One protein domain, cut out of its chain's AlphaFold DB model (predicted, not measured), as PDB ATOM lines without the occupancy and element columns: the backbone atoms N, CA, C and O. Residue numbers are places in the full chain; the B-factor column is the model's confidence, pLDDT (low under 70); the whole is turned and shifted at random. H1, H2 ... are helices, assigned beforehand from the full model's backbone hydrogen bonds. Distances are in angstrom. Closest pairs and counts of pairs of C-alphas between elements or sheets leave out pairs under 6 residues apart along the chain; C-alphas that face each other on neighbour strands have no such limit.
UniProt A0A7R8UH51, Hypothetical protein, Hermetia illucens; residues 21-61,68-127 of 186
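AT A GLANCE: This is residues 21 to 61 and 68 to 127 of the 186 residues of the protein "Hypothetical protein" of Hermetia illucens (UniProt A0A7R8UH51). Two long helices, H1 and H5, run the same way and overlap side by side where residues 36 to 44 of H1 meet residues 96 to 107 of H5, making a long rod from which residues 21 to 32 stick out at one end and residues 113 to 127 at the other. H2, H3 and H4 form a loose loop on one side of the overlap. The printed part has 101 residues with five named helices, H1 to H5 in chain order, and no named strand; the class is all helix. It is loose, with a radius of gyration of the C-alphas of 17.9 A and spans of 70 by 28 by 24 A.

IN THESE COORDINATES: H1, residues 22 to 44, begins with C-alpha 22 at (-45.656, 44.238, -31.736) and is 33.3 A long. H2 is residues 49 to 58, H3 residues 69 to 73, and H4 residues 77 to 91, 21.1 A long. H5, residues 94 to 127, is 49.5 A long and ends with C-alpha 127 at (20.637, 33.399, -35.894).

HOW THE PARTS SIT: H5 is the hub. H1 touches it at a shallow tilt of 26 degrees, closest at the C-alphas of Ile 40 and Leu 100, 5.9 A apart. H2 touches residues 104 to 108 of H5, about perpendicular at 81 degrees, closest at the C-alphas of Cys 50 and Cys 108, 5.5 A. H4 and H5 touch only at the corner, closest at the C-alphas of Ala 90 and Tyr 97, 5.3 A. H3 and H4 meet only through their link; H2 and H4 are apart. Every O i to N i+4 pair is within hydrogen-bond range in H1, H2 and H5, against 10 of 11 in H4 and 0 of 1 in H3, where O i to N i+3 gives 0 of 2.

THE WHOLE: The C-alphas farthest apart, Ser 21 and Ser 127, are 69.9 A apart. Residues 62 to 67 are not printed, and C-alphas 61 and 68 are 15.5 A apart across the cut. The links H1 to H2, H3 to H4 and H4 to H5 are tight. Mean pLDDT of the printed part is 70.7; 43 residues are under 70, among them 52 to 61 and 68 to 91.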
ATOM      1  N   SER A  21     -48.109  46.260 -35.366       67.19
ATOM      2  CA  SER A  21     -48.212  45.116 -34.475       67.19
ATOM      3  C   SER A  21     -46.873  44.982 -33.745       67.19
ATOM      4  O   SER A  21     -45.814  45.318 -34.281       67.19
ATOM      5  N   THR A  22     -46.888  44.506 -32.502       70.56
ATOM      6  CA  THR A  22     -45.656  44.238 -31.736       70.56
ATOM      7  C   THR A  22     -44.712  43.275 -32.463       70.56
ATOM      8  O   THR A  22     -43.511  43.274 -32.211       70.56
ATOM      9  N   GLU A  23     -45.251  42.474 -33.381       78.94
ATOM     10  CA  GLU A  23     -44.517  41.538 -34.225       78.94
ATOM     11  C   GLU A  23     -43.758  42.245 -35.360       78.94
ATOM     12  O   GLU A  23     -42.600  41.920 -35.612       78.94
ATOM     13  N   ASP A  24     -44.335  43.292 -35.957       77.62
ATOM     14  CA  ASP A  24     -43.648  44.109 -36.967       77.62
ATOM     15  C   ASP A  24     -42.458  44.871 -36.364       77.62
ATOM     16  O   ASP A  24     -41.394  44.953 -36.980       77.62
ATOM     17  N   ILE A  25     -42.602  45.369 -35.127       80.88
ATOM     18  CA  ILE A  25     -41.507  46.017 -34.381       80.88
ATOM     19  C   ILE A  25     -40.356  45.026 -34.169       80.88
ATOM     20  O   ILE A  25     -39.202  45.347 -34.450       80.88
ATOM     21  N   TYR A  26     -40.669  43.797 -33.749       84.56
ATOM     22  CA  TYR A  26     -39.666  42.755 -33.533       84.56
ATOM     23  C   TYR A  26     -38.924  42.372 -34.822       84.56
ATOM     24  O   TYR A  26     -37.701  42.206 -34.821       84.56
ATOM     25  N   ILE A  27     -39.643  42.259 -35.943       86.56
ATOM     26  CA  ILE A  27     -39.034  41.973 -37.248       86.56
ATOM     27  C   ILE A  27     -38.102  43.117 -37.663       86.56
ATOM     28  O   ILE A  27     -36.988  42.856 -38.125       86.56
ATOM     29  N   CYS A  28     -38.514  44.372 -37.468       83.88
ATOM     30  CA  CYS A  28     -37.668  45.535 -37.733       83.88
ATOM     31  C   CYS A  28     -36.386  45.522 -36.888       83.88
ATOM     32  O   CYS A  28     -35.302  45.720 -37.442       83.88
ATOM     33  N   ASP A  29     -36.479  45.213 -35.593       82.75
ATOM     34  CA  ASP A  29     -35.315  45.117 -34.701       82.75
ATOM     35  C   ASP A  29     -34.354  43.997 -35.117       82.75
ATOM     36  O   ASP A  29     -33.128  44.161 -35.094       82.75
ATOM     37  N   LEU A  30     -34.888  42.855 -35.559       84.12
ATOM     38  CA  LEU A  30     -34.079  41.746 -36.058       84.12
ATOM     39  C   LEU A  30     -33.325  42.128 -37.340       84.12
ATOM     40  O   LEU A  30     -32.127  41.858 -37.465       84.12
ATOM     41  N   GLN A  31     -34.005  42.783 -38.282       85.31
ATOM     42  CA  GLN A  31     -33.387  43.263 -39.522       85.31
ATOM     43  C   GLN A  31     -32.325  44.330 -39.244       85.31
ATOM     44  O   GLN A  31     -31.234  44.280 -39.818       85.31
ATOM     45  N   LEU A  32     -32.598  45.244 -38.311       81.75
ATOM     46  CA  LEU A  32     -31.644  46.259 -37.882       81.75
ATOM     47  C   LEU A  32     -30.387  45.618 -37.284       81.75
ATOM     48  O   LEU A  32     -29.273  45.994 -37.646       81.75
ATOM     49  N   ASN A  33     -30.540  44.604 -36.432       82.19
ATOM     50  CA  ASN A  33     -29.408  43.881 -35.850       82.19
ATOM     51  C   ASN A  33     -28.583  43.118 -36.894       82.19
ATOM     52  O   ASN A  33     -27.351  43.103 -36.819       82.19
ATOM     53  N   ASN A  34     -29.233  42.528 -37.897       83.38
ATOM     54  CA  ASN A  34     -28.533  41.890 -39.010       83.38
ATOM     55  C   ASN A  34     -27.733  42.909 -39.829       83.38
ATOM     56  O   ASN A  34     -26.569  42.664 -40.152       83.38
ATOM     57  N   TYR A  35     -28.319  44.077 -40.099       82.44
ATOM     58  CA  TYR A  35     -27.626  45.169 -40.775       82.44
ATOM     59  C   TYR A  35     -26.436  45.689 -39.956       82.44
ATOM     60  O   TYR A  35     -25.346  45.857 -40.500       82.44
ATOM     61  N   LYS A  36     -26.596  45.860 -38.636       82.31
ATOM     62  CA  LYS A  36     -25.508  46.247 -37.720       82.31
ATOM     63  C   LYS A  36     -24.325  45.278 -37.813       82.31
ATOM     64  O   LYS A  36     -23.191  45.708 -38.006       82.31
ATOM     65  N   ARG A  37     -24.587  43.967 -37.760       82.25
ATOM     66  CA  ARG A  37     -23.547  42.930 -37.905       82.25
ATOM     67  C   ARG A  37     -22.876  42.962 -39.275       82.25
ATOM     68  O   ARG A  37     -21.657  42.835 -39.361       82.25
ATOM     69  N   PHE A  38     -23.655  43.150 -40.338       85.19
ATOM     70  CA  PHE A  38     -23.116  43.299 -41.688       85.19
ATOM     71  C   PHE A  38     -22.182  44.512 -41.794       85.19
ATOM     72  O   PHE A  38     -21.072  44.378 -42.304       85.19
ATOM     73  N   MET A  39     -22.585  45.663 -41.253       78.19
ATOM     74  CA  MET A  39     -21.773  46.883 -41.249       78.19
ATOM     75  C   MET A  39     -20.465  46.706 -40.479       78.19
ATOM     76  O   MET A  39     -19.421  47.136 -40.956       78.19
ATOM     77  N   ILE A  40     -20.494  46.030 -39.328       81.56
ATOM     78  CA  ILE A  40     -19.274  45.725 -38.565       81.56
ATOM     79  C   ILE A  40     -18.338  44.831 -39.380       81.56
ATOM     80  O   ILE A  40     -17.154  45.129 -39.486       81.56
ATOM     81  N   ASN A  41     -18.855  43.778 -40.015       80.69
ATOM     82  CA  ASN A  41     -18.040  42.903 -40.862       80.69
ATOM     83  C   ASN A  41     -17.454  43.641 -42.071       80.69
ATOM     84  O   ASN A  41     -16.298  43.417 -42.425       80.69
ATOM     85  N   LEU A  42     -18.226  44.544 -42.680       79.12
ATOM     86  CA  LEU A  42     -17.759  45.399 -43.767       79.12
ATOM     87  C   LEU A  42     -16.647  46.340 -43.291       79.12
ATOM     88  O   LEU A  42     -15.628  46.461 -43.965       79.12
ATOM     89  N   LEU A  43     -16.809  46.964 -42.121       73.31
ATOM     90  CA  LEU A  43     -15.780  47.817 -41.531       73.31
ATOM     91  C   LEU A  43     -14.508  47.025 -41.268       73.31
ATOM     92  O   LEU A  43     -13.444  47.419 -41.721       73.31
ATOM     93  N   LEU A  44     -14.624  45.873 -40.610       75.19
ATOM     94  CA  LEU A  44     -13.486  45.003 -40.347       75.19
ATOM     95  C   LEU A  44     -12.818  44.550 -41.649       75.19
ATOM     96  O   LEU A  44     -11.607  44.397 -41.673       75.19
ATOM     97  N   SER A  45     -13.554  44.336 -42.743       75.00
ATOM     98  CA  SER A  45     -12.968  43.904 -44.025       75.00
ATOM     99  C   SER A  45     -11.947  44.881 -44.620       75.00
ATOM    100  O   SER A  45     -11.203  44.500 -45.517       75.00
ATOM    101  N   LEU A  46     -11.895  46.117 -44.127       73.44
ATOM    102  CA  LEU A  46     -10.954  47.120 -44.594       73.44
ATOM    103  C   LEU A  46      -9.581  46.873 -43.947       73.44
ATOM    104  O   LEU A  46      -9.473  46.706 -42.737       73.44
ATOM    105  N   ASP A  47      -8.526  46.831 -44.758       63.59
ATOM    106  CA  ASP A  47      -7.208  46.327 -44.340       63.59
ATOM    107  C   ASP A  47      -6.530  47.142 -43.214       63.59
ATOM    108  O   ASP A  47      -5.701  46.601 -42.488       63.59
ATOM    109  N   ASP A  48      -6.920  48.406 -43.008       68.12
ATOM    110  CA  ASP A  48      -6.187  49.360 -42.159       68.12
ATOM    111  C   ASP A  48      -6.918  49.758 -40.851       68.12
ATOM    112  O   ASP A  48      -6.538  50.733 -40.194       68.12
ATOM    113  N   VAL A  49      -7.970  49.038 -40.428       70.50
ATOM    114  CA  VAL A  49      -8.792  49.454 -39.260       70.50
ATOM    115  C   VAL A  49      -7.977  49.533 -37.967       70.50
ATOM    116  O   VAL A  49      -8.119  50.471 -37.181       70.50
ATOM    117  N   CYS A  50      -7.110  48.543 -37.744       74.31
ATOM    118  CA  CYS A  50      -6.306  48.437 -36.529       74.31
ATOM    119  C   CYS A  50      -5.254  49.540 -36.415       74.31
ATOM    120  O   CYS A  50      -4.983  50.027 -35.315       74.31
ATOM    121  N   ASP A  51      -4.690  49.956 -37.547       70.62
ATOM    122  CA  ASP A  51      -3.717  51.044 -37.597       70.62
ATOM    123  C   ASP A  51      -4.405  52.392 -37.354       70.62
ATOM    124  O   ASP A  51      -3.893  53.224 -36.601       70.62
ATOM    125  N   HIS A  52      -5.612  52.580 -37.902       68.25
ATOM    126  CA  HIS A  52      -6.392  53.799 -37.698       68.25
ATOM    127  C   HIS A  52      -6.861  53.970 -36.240       68.25
ATOM    128  O   HIS A  52      -6.789  55.067 -35.687       68.25
ATOM    129  N   LEU A  53      -7.283  52.890 -35.577       67.12
ATOM    130  CA  LEU A  53      -7.667  52.939 -34.161       67.12
ATOM    131  C   LEU A  53      -6.480  53.161 -33.227       67.12
ATOM    132  O   LEU A  53      -6.575  53.995 -32.328       67.12
ATOM    133  N   ARG A  54      -5.341  52.496 -33.469       68.62
ATOM    134  CA  ARG A  54      -4.100  52.782 -32.726       68.62
ATOM    135  C   ARG A  54      -3.694  54.243 -32.842       68.62
ATOM    136  O   ARG A  54      -3.208  54.818 -31.873       68.62
ATOM    137  N   TYR A  55      -3.895  54.844 -34.011       65.12
ATOM    138  CA  TYR A  55      -3.632  56.262 -34.214       65.12
ATOM    139  C   TYR A  55      -4.562  57.149 -33.371       65.12
ATOM    140  O   TYR A  55      -4.079  58.053 -32.691       65.12
ATOM    141  N   LEU A  56      -5.870  56.868 -33.358       63.69
ATOM    142  CA  LEU A  56      -6.838  57.610 -32.538       63.69
ATOM    143  C   LEU A  56      -6.534  57.502 -31.036       63.69
ATOM    144  O   LEU A  56      -6.601  58.508 -30.333       63.69
ATOM    145  N   GLU A  57      -6.144  56.321 -30.548       64.69
ATOM    146  CA  GLU A  57      -5.731  56.130 -29.147       64.69
ATOM    147  C   GLU A  57      -4.409  56.843 -28.820       64.69
ATOM    148  O   GLU A  57      -4.217  57.341 -27.709       64.69
ATOM    149  N   SER A  58      -3.492  56.923 -29.788       59.50
ATOM    150  CA  SER A  58      -2.183  57.560 -29.618       59.50
ATOM    151  C   SER A  58      -2.233  59.093 -29.732       59.50
ATOM    152  O   SER A  58      -1.322  59.771 -29.254       59.50
ATOM    153  N   GLY A  59      -3.321  59.660 -30.267       53.53
ATOM    154  CA  GLY A  59      -3.519  61.090 -30.545       53.53
ATOM    155  C   GLY A  59      -3.409  62.063 -29.360       53.53
ATOM    156  O   GLY A  59      -3.496  63.270 -29.566       53.53
ATOM    157  N   ASN A  60      -3.156  61.579 -28.144       51.84
ATOM    158  CA  ASN A  60      -2.854  62.422 -26.987       51.84
ATOM    159  C   ASN A  60      -1.349  62.698 -26.783       51.84
ATOM    160  O   ASN A  60      -1.022  63.461 -25.881       51.84
ATOM    161  N   ASN A  61      -0.432  62.104 -27.568       50.81
ATOM    162  CA  ASN A  61       1.023  62.256 -27.355       50.81
ATOM    163  C   ASN A  61       1.922  62.143 -28.613       50.81
ATOM    164  O   ASN A  61       3.129  61.951 -28.474       50.81
ATOM    165  N   ASP A  68       6.338  57.775 -40.967       51.09
ATOM    166  CA  ASP A  68       5.214  56.871 -41.263       51.09
ATOM    167  C   ASP A  68       3.869  57.606 -41.425       51.09
ATOM    168  O   ASP A  68       2.943  57.073 -42.041       51.09
ATOM    169  N   TYR A  69       3.773  58.868 -40.985       50.47
ATOM    170  CA  TYR A  69       2.567  59.697 -41.123       50.47
ATOM    171  C   TYR A  69       2.169  59.916 -42.590       50.47
ATOM    172  O   TYR A  69       0.992  59.931 -42.952       50.47
ATOM    173  N   HIS A  70       3.160  60.032 -43.475       45.00
ATOM    174  CA  HIS A  70       2.924  60.256 -44.899       45.00
ATOM    175  C   HIS A  70       2.612  58.980 -45.685       45.00
ATOM    176  O   HIS A  70       2.078  59.067 -46.791       45.00
ATOM    177  N   ARG A  71       2.897  57.793 -45.133       46.00
ATOM    178  CA  ARG A  71       2.665  56.527 -45.843       46.00
ATOM    179  C   ARG A  71       1.210  56.065 -45.768       46.00
ATOM    180  O   ARG A  71       0.711  55.529 -46.755       46.00
ATOM    181  N   HIS A  72       0.527  56.330 -44.653       49.38
ATOM    182  CA  HIS A  72      -0.893  55.997 -44.476       49.38
ATOM    183  C   HIS A  72      -1.837  57.064 -45.058       49.38
ATOM    184  O   HIS A  72      -2.854  56.728 -45.655       49.38
ATOM    185  N   THR A  73      -1.470  58.348 -44.992       48.19
ATOM    186  CA  THR A  73      -2.334  59.461 -45.442       48.19
ATOM    187  C   THR A  73      -2.462  59.596 -46.964       48.19
ATOM    188  O   THR A  73      -3.439  60.164 -47.453       48.19
ATOM    189  N   PHE A  74      -1.505  59.081 -47.747       43.06
ATOM    190  CA  PHE A  74      -1.496  59.287 -49.204       43.06
ATOM    191  C   PHE A  74      -2.272  58.230 -50.001       43.06
ATOM    192  O   PHE A  74      -2.584  58.464 -51.169       43.06
ATOM    193  N   LYS A  75      -2.591  57.071 -49.406       48.75
ATOM    194  CA  LYS A  75      -3.210  55.955 -50.143       48.75
ATOM    195  C   LYS A  75      -4.741  55.906 -50.032       48.75
ATOM    196  O   LYS A  75      -5.373  55.396 -50.950       48.75
ATOM    197  N   ASN A  76      -5.338  56.502 -48.991       53.34
ATOM    198  CA  ASN A  76      -6.712  56.182 -48.572       53.34
ATOM    199  C   ASN A  76      -7.632  57.382 -48.283       53.34
ATOM    200  O   ASN A  76      -8.623  57.236 -47.579       53.34
ATOM    201  N   LYS A  77      -7.408  58.552 -48.894       54.62
ATOM    202  CA  LYS A  77      -8.234  59.752 -48.632       54.62
ATOM    203  C   LYS A  77      -9.751  59.561 -48.859       54.62
ATOM    204  O   LYS A  77     -10.549  60.284 -48.280       54.62
ATOM    205  N   ILE A  78     -10.150  58.600 -49.698       54.41
ATOM    206  CA  ILE A  78     -11.560  58.233 -49.940       54.41
ATOM    207  C   ILE A  78     -12.082  57.266 -48.863       54.41
ATOM    208  O   ILE A  78     -13.233  57.363 -48.445       54.41
ATOM    209  N   HIS A  79     -11.236  56.347 -48.392       57.53
ATOM    210  CA  HIS A  79     -11.594  55.379 -47.355       57.53
ATOM    211  C   HIS A  79     -11.669  56.027 -45.969       57.53
ATOM    212  O   HIS A  79     -12.559  55.669 -45.203       57.53
ATOM    213  N   ASP A  80     -10.823  57.022 -45.688       61.34
ATOM    214  CA  ASP A  80     -10.813  57.765 -44.419       61.34
ATOM    215  C   ASP A  80     -12.123  58.537 -44.182       61.34
ATOM    216  O   ASP A  80     -12.609  58.629 -43.051       61.34
ATOM    217  N   ASP A  81     -12.726  59.059 -45.254       64.50
ATOM    218  CA  ASP A  81     -13.955  59.856 -45.182       64.50
ATOM    219  C   ASP A  81     -15.186  58.962 -44.948       64.50
ATOM    220  O   ASP A  81     -16.044  59.260 -44.113       64.50
ATOM    221  N   ILE A  82     -15.230  57.800 -45.611       67.44
ATOM    222  CA  ILE A  82     -16.278  56.789 -45.412       67.44
ATOM    223  C   ILE A  82     -16.165  56.168 -44.015       67.44
ATOM    224  O   ILE A  82     -17.173  56.047 -43.318       67.44
ATOM    225  N   PHE A  83     -14.953  55.834 -43.561       66.94
ATOM    226  CA  PHE A  83     -14.734  55.312 -42.210       66.94
ATOM    227  C   PHE A  83     -15.174  56.300 -41.143       66.94
ATOM    228  O   PHE A  83     -15.913  55.928 -40.234       66.94
ATOM    229  N   SER A  84     -14.755  57.559 -41.273       66.88
ATOM    230  CA  SER A  84     -15.108  58.610 -40.320       66.88
ATOM    231  C   SER A  84     -16.615  58.843 -40.276       66.88
ATOM    232  O   SER A  84     -17.169  59.049 -39.197       66.88
ATOM    233  N   GLN A  85     -17.303  58.777 -41.420       69.44
ATOM    234  CA  GLN A  85     -18.763  58.883 -41.467       69.44
ATOM    235  C   GLN A  85     -19.451  57.693 -40.798       69.44
ATOM    236  O   GLN A  85     -20.367  57.901 -40.003       69.44
ATOM    237  N   ILE A  86     -18.998  56.464 -41.058       69.19
ATOM    238  CA  ILE A  86     -19.585  55.271 -40.438       69.19
ATOM    239  C   ILE A  86     -19.303  55.244 -38.930       69.19
ATOM    240  O   ILE A  86     -20.211  54.957 -38.155       69.19
ATOM    241  N   PHE A  87     -18.097  55.612 -38.488       67.75
ATOM    242  CA  PHE A  87     -17.779  55.732 -37.062       67.75
ATOM    243  C   PHE A  87     -18.608  56.816 -36.377       67.75
ATOM    244  O   PHE A  87     -19.123  56.582 -35.288       67.75
ATOM    245  N   ARG A  88     -18.793  57.982 -37.013       68.06
ATOM    246  CA  ARG A  88     -19.672  59.043 -36.489       68.06
ATOM    247  C   ARG A  88     -21.123  58.588 -36.399       68.06
ATOM    248  O   ARG A  88     -21.800  58.931 -35.437       68.06
ATOM    249  N   PHE A  89     -21.595  57.819 -37.377       67.50
ATOM    250  CA  PHE A  89     -22.934  57.243 -37.345       67.50
ATOM    251  C   PHE A  89     -23.070  56.206 -36.224       67.50
ATOM    252  O   PHE A  89     -24.037  56.253 -35.469       67.50
ATOM    253  N   ALA A  90     -22.073  55.332 -36.058       65.12
ATOM    254  CA  ALA A  90     -22.023  54.353 -34.977       65.12
ATOM    255  C   ALA A  90     -21.942  55.006 -33.591       65.12
ATOM    256  O   ALA A  90     -22.514  54.481 -32.647       65.12
ATOM    257  N   TYR A  91     -21.311  56.175 -33.465       63.75
ATOM    258  CA  TYR A  91     -21.213  56.902 -32.195       63.75
ATOM    259  C   TYR A  91     -22.570  57.366 -31.645       63.75
ATOM    260  O   TYR A  91     -22.704  57.590 -30.444       63.75
ATOM    261  N   ASN A  92     -23.580  57.507 -32.509       71.06
ATOM    262  CA  ASN A  92     -24.933  57.867 -32.086       71.06
ATOM    263  C   ASN A  92     -25.707  56.679 -31.484       71.06
ATOM    264  O   ASN A  92     -26.733  56.896 -30.844       71.06
ATOM    265  N   ASP A  93     -25.236  55.442 -31.676       77.00
ATOM    266  CA  ASP A  93     -25.857  54.210 -31.182       77.00
ATOM    267  C   ASP A  93     -24.857  53.467 -30.282       77.00
ATOM    268  O   ASP A  93     -23.925  52.815 -30.755       77.00
ATOM    269  N   LEU A  94     -25.034  53.596 -28.964       77.88
ATOM    270  CA  LEU A  94     -24.102  53.064 -27.963       77.88
ATOM    271  C   LEU A  94     -23.879  51.549 -28.112       77.88
ATOM    272  O   LEU A  94     -22.752  51.081 -27.959       77.88
ATOM    273  N   ASP A  95     -24.923  50.792 -28.456       78.75
ATOM    274  CA  ASP A  95     -24.833  49.339 -28.625       78.75
ATOM    275  C   ASP A  95     -24.011  48.979 -29.862       78.75
ATOM    276  O   ASP A  95     -23.186  48.059 -29.832       78.75
ATOM    277  N   LEU A  96     -24.200  49.729 -30.951       76.50
ATOM    278  CA  LEU A  96     -23.404  49.569 -32.162       76.50
ATOM    279  C   LEU A  96     -21.941  49.951 -31.920       76.50
ATOM    280  O   LEU A  96     -21.050  49.232 -32.372       76.50
ATOM    281  N   TYR A  97     -21.692  51.036 -31.185       78.81
ATOM    282  CA  TYR A  97     -20.343  51.462 -30.819       78.81
ATOM    283  C   TYR A  97     -19.613  50.397 -29.991       78.81
ATOM    284  O   TYR A  97     -18.490  50.028 -30.332       78.81
ATOM    285  N   ILE A  98     -20.255  49.847 -28.955       81.56
ATOM    286  CA  ILE A  98     -19.667  48.793 -28.113       81.56
ATOM    287  C   ILE A  98     -19.404  47.526 -28.937       81.56
ATOM    288  O   ILE A  98     -18.332  46.926 -28.833       81.56
ATOM    289  N   MET A  99     -20.358  47.121 -29.781       81.81
ATOM    290  CA  MET A  99     -20.199  45.944 -30.639       81.81
ATOM    291  C   MET A  99     -19.044  46.128 -31.632       81.81
ATOM    292  O   MET A  99     -18.236  45.217 -31.807       81.81
ATOM    293  N   LEU A 100     -18.935  47.313 -32.235       80.31
ATOM    294  CA  LEU A 100     -17.847  47.670 -33.138       80.31
ATOM    295  C   LEU A 100     -16.500  47.680 -32.409       80.31
ATOM    296  O   LEU A 100     -15.552  47.062 -32.883       80.31
ATOM    297  N   GLN A 101     -16.416  48.327 -31.245       80.81
ATOM    298  CA  GLN A 101     -15.186  48.403 -30.459       80.81
ATOM    299  C   GLN A 101     -14.680  47.008 -30.085       80.81
ATOM    300  O   GLN A 101     -13.515  46.697 -30.320       80.81
ATOM    301  N   ASN A 102     -15.556  46.144 -29.564       83.81
ATOM    302  CA  ASN A 102     -15.189  44.780 -29.186       83.81
ATOM    303  C   ASN A 102     -14.701  43.966 -30.389       83.81
ATOM    304  O   ASN A 102     -13.643  43.342 -30.320       83.81
ATOM    305  N   ALA A 103     -15.434  44.021 -31.504       82.19
ATOM    306  CA  ALA A 103     -15.093  43.262 -32.703       82.19
ATOM    307  C   ALA A 103     -13.766  43.724 -33.327       82.19
ATOM    308  O   ALA A 103     -12.980  42.908 -33.812       82.19
ATOM    309  N   VAL A 104     -13.480  45.029 -33.285       80.12
ATOM    310  CA  VAL A 104     -12.196  45.544 -33.764       80.12
ATOM    311  C   VAL A 104     -11.059  45.167 -32.819       80.12
ATOM    312  O   VAL A 104     -10.026  44.687 -33.285       80.12
ATOM    313  N   MET A 105     -11.239  45.311 -31.506       79.75
ATOM    314  CA  MET A 105     -10.215  44.936 -30.526       79.75
ATOM    315  C   MET A 105      -9.820  43.461 -30.645       79.75
ATOM    316  O   MET A 105      -8.630  43.146 -30.654       79.75
ATOM    317  N   GLU A 106     -10.797  42.565 -30.797       83.50
ATOM    318  CA  GLU A 106     -10.564  41.128 -30.976       83.50
ATOM    319  C   GLU A 106      -9.739  40.830 -32.240       83.50
ATOM    320  O   GLU A 106      -8.763  40.067 -32.204       83.50
ATOM    321  N   ARG A 107     -10.066  41.492 -33.354       79.31
ATOM    322  CA  ARG A 107      -9.315  41.347 -34.604       79.31
ATOM    323  C   ARG A 107      -7.886  41.872 -34.482       79.31
ATOM    324  O   ARG A 107      -6.942  41.176 -34.847       79.31
ATOM    325  N   CYS A 108      -7.704  43.058 -33.909       78.19
ATOM    326  CA  CYS A 108      -6.381  43.667 -33.790       78.19
ATOM    327  C   CYS A 108      -5.459  42.907 -32.831       78.19
ATOM    328  O   CYS A 108      -4.246  42.855 -33.046       78.19
ATOM    329  N   GLN A 109      -6.015  42.289 -31.785       80.75
ATOM    330  CA  GLN A 109      -5.260  41.386 -30.912       80.75
ATOM    331  C   GLN A 109      -4.816  40.125 -31.660       80.75
ATOM    332  O   GLN A 109      -3.661  39.710 -31.533       80.75
ATOM    333  N   SER A 110      -5.702  39.562 -32.483       79.62
ATOM    334  CA  SER A 110      -5.405  38.386 -33.307       79.62
ATOM    335  C   SER A 110      -4.285  38.669 -34.318       79.62
ATOM    336  O   SER A 110      -3.323  37.900 -34.412       79.62
ATOM    337  N   ASP A 111      -4.334  39.819 -34.994       75.88
ATOM    338  CA  ASP A 111      -3.318  40.235 -35.971       75.88
ATOM    339  C   ASP A 111      -1.964  40.557 -35.314       75.88
ATOM    340  O   ASP A 111      -0.894  40.241 -35.855       75.88
ATOM    341  N   ALA A 112      -1.979  41.147 -34.112       75.69
ATOM    342  CA  ALA A 112      -0.767  41.422 -33.343       75.69
ATOM    343  C   ALA A 112      -0.050  40.130 -32.918       75.69
ATOM    344  O   ALA A 112       1.180  40.048 -33.012       75.69
ATOM    345  N   LEU A 113      -0.809  39.113 -32.499       75.88
ATOM    346  CA  LEU A 113      -0.276  37.799 -32.137       75.88
ATOM    347  C   LEU A 113       0.249  37.035 -33.362       75.88
ATOM    348  O   LEU A 113       1.326  36.437 -33.311       75.88
ATOM    349  N   ALA A 114      -0.444  37.107 -34.499       76.69
ATOM    350  CA  ALA A 114       0.053  36.536 -35.752       76.69
ATOM    351  C   ALA A 114       1.375  37.196 -36.194       76.69
ATOM    352  O   ALA A 114       2.323  36.523 -36.613       76.69
ATOM    353  N   SER A 115       1.469  38.518 -36.037       75.44
ATOM    354  CA  SER A 115       2.662  39.296 -36.381       75.44
ATOM    355  C   SER A 115       3.857  39.000 -35.470       75.44
ATOM    356  O   SER A 115       4.994  38.975 -35.951       75.44
ATOM    357  N   SER A 116       3.642  38.762 -34.170       74.75
ATOM    358  CA  SER A 116       4.724  38.389 -33.243       74.75
ATOM    359  C   SER A 116       5.276  36.996 -33.558       74.75
ATOM    360  O   SER A 116       6.492  36.840 -33.693       74.75
ATOM    361  N   MET A 117       4.404  36.021 -33.833       71.19
ATOM    362  CA  MET A 117       4.815  34.677 -34.255       71.19
ATOM    363  C   MET A 117       5.639  34.682 -35.552       71.19
ATOM    364  O   MET A 117       6.595  33.913 -35.700       71.19
ATOM    365  N   LEU A 118       5.297  35.551 -36.509       72.94
ATOM    366  CA  LEU A 118       6.064  35.688 -37.747       72.94
ATOM    367  C   LEU A 118       7.463  36.276 -37.488       72.94
ATOM    368  O   LEU A 118       8.446  35.814 -38.075       72.94
ATOM    369  N   LYS A 119       7.570  37.269 -36.593       75.00
ATOM    370  CA  LYS A 119       8.850  37.900 -36.227       75.00
ATOM    371  C   LYS A 119       9.806  36.909 -35.566       75.00
ATOM    372  O   LYS A 119      10.977  36.886 -35.945       75.00
ATOM    373  N   ASP A 120       9.313  36.041 -34.688       72.12
ATOM    374  CA  ASP A 120      10.137  35.018 -34.030       72.12
ATOM    375  C   ASP A 120      10.723  34.017 -35.034       72.12
ATOM    376  O   ASP A 120      11.906  33.670 -34.971       72.12
ATOM    377  N   ARG A 121       9.938  33.623 -36.047       68.75
ATOM    378  CA  ARG A 121      10.422  32.768 -37.146       68.75
ATOM    379  C   ARG A 121      11.500  33.452 -37.986       68.75
ATOM    380  O   ARG A 121      12.467  32.808 -38.398       68.75
ATOM    381  N   VAL A 122      11.358  34.751 -38.249       72.56
ATOM    382  CA  VAL A 122      12.362  35.527 -38.993       72.56
ATOM    383  C   VAL A 122      13.637  35.725 -38.163       72.56
ATOM    384  O   VAL A 122      14.735  35.622 -38.714       72.56
ATOM    385  N   ALA A 123      13.518  35.950 -36.852       66.75
ATOM    386  CA  ALA A 123      14.655  36.100 -35.943       66.75
ATOM    387  C   ALA A 123      15.455  34.794 -35.787       66.75
ATOM    388  O   ALA A 123      16.682  34.813 -35.898       66.75
ATOM    389  N   GLN A 124      14.782  33.644 -35.646       61.75
ATOM    390  CA  GLN A 124      15.451  32.335 -35.610       61.75
ATOM    391  C   GLN A 124      16.164  31.997 -36.925       61.75
ATOM    392  O   GLN A 124      17.259  31.437 -36.918       61.75
ATOM    393  N   LYS A 125      15.594  32.386 -38.072       58.53
ATOM    394  CA  LYS A 125      16.242  32.172 -39.376       58.53
ATOM    395  C   LYS A 125      17.506  33.023 -39.553       58.53
ATOM    396  O   LYS A 125      18.416  32.611 -40.270       58.53
ATOM    397  N   LYS A 126      17.589  34.179 -38.885       58.12
ATOM    398  CA  LYS A 126      18.785  35.033 -38.889       58.12
ATOM    399  C   LYS A 126      19.893  34.523 -37.957       58.12
ATOM    400  O   LYS A 126      21.049  34.618 -38.345       58.12
ATOM    401  N   SER A 127      19.587  33.903 -36.809       53.56
ATOM    402  CA  SER A 127      20.637  33.399 -35.894       53.56
ATOM    403  C   SER A 127      21.329  32.100 -36.350       53.56
ATOM    404  O   SER A 127      22.378  31.738 -35.821       53.56
TER     405      SER A 127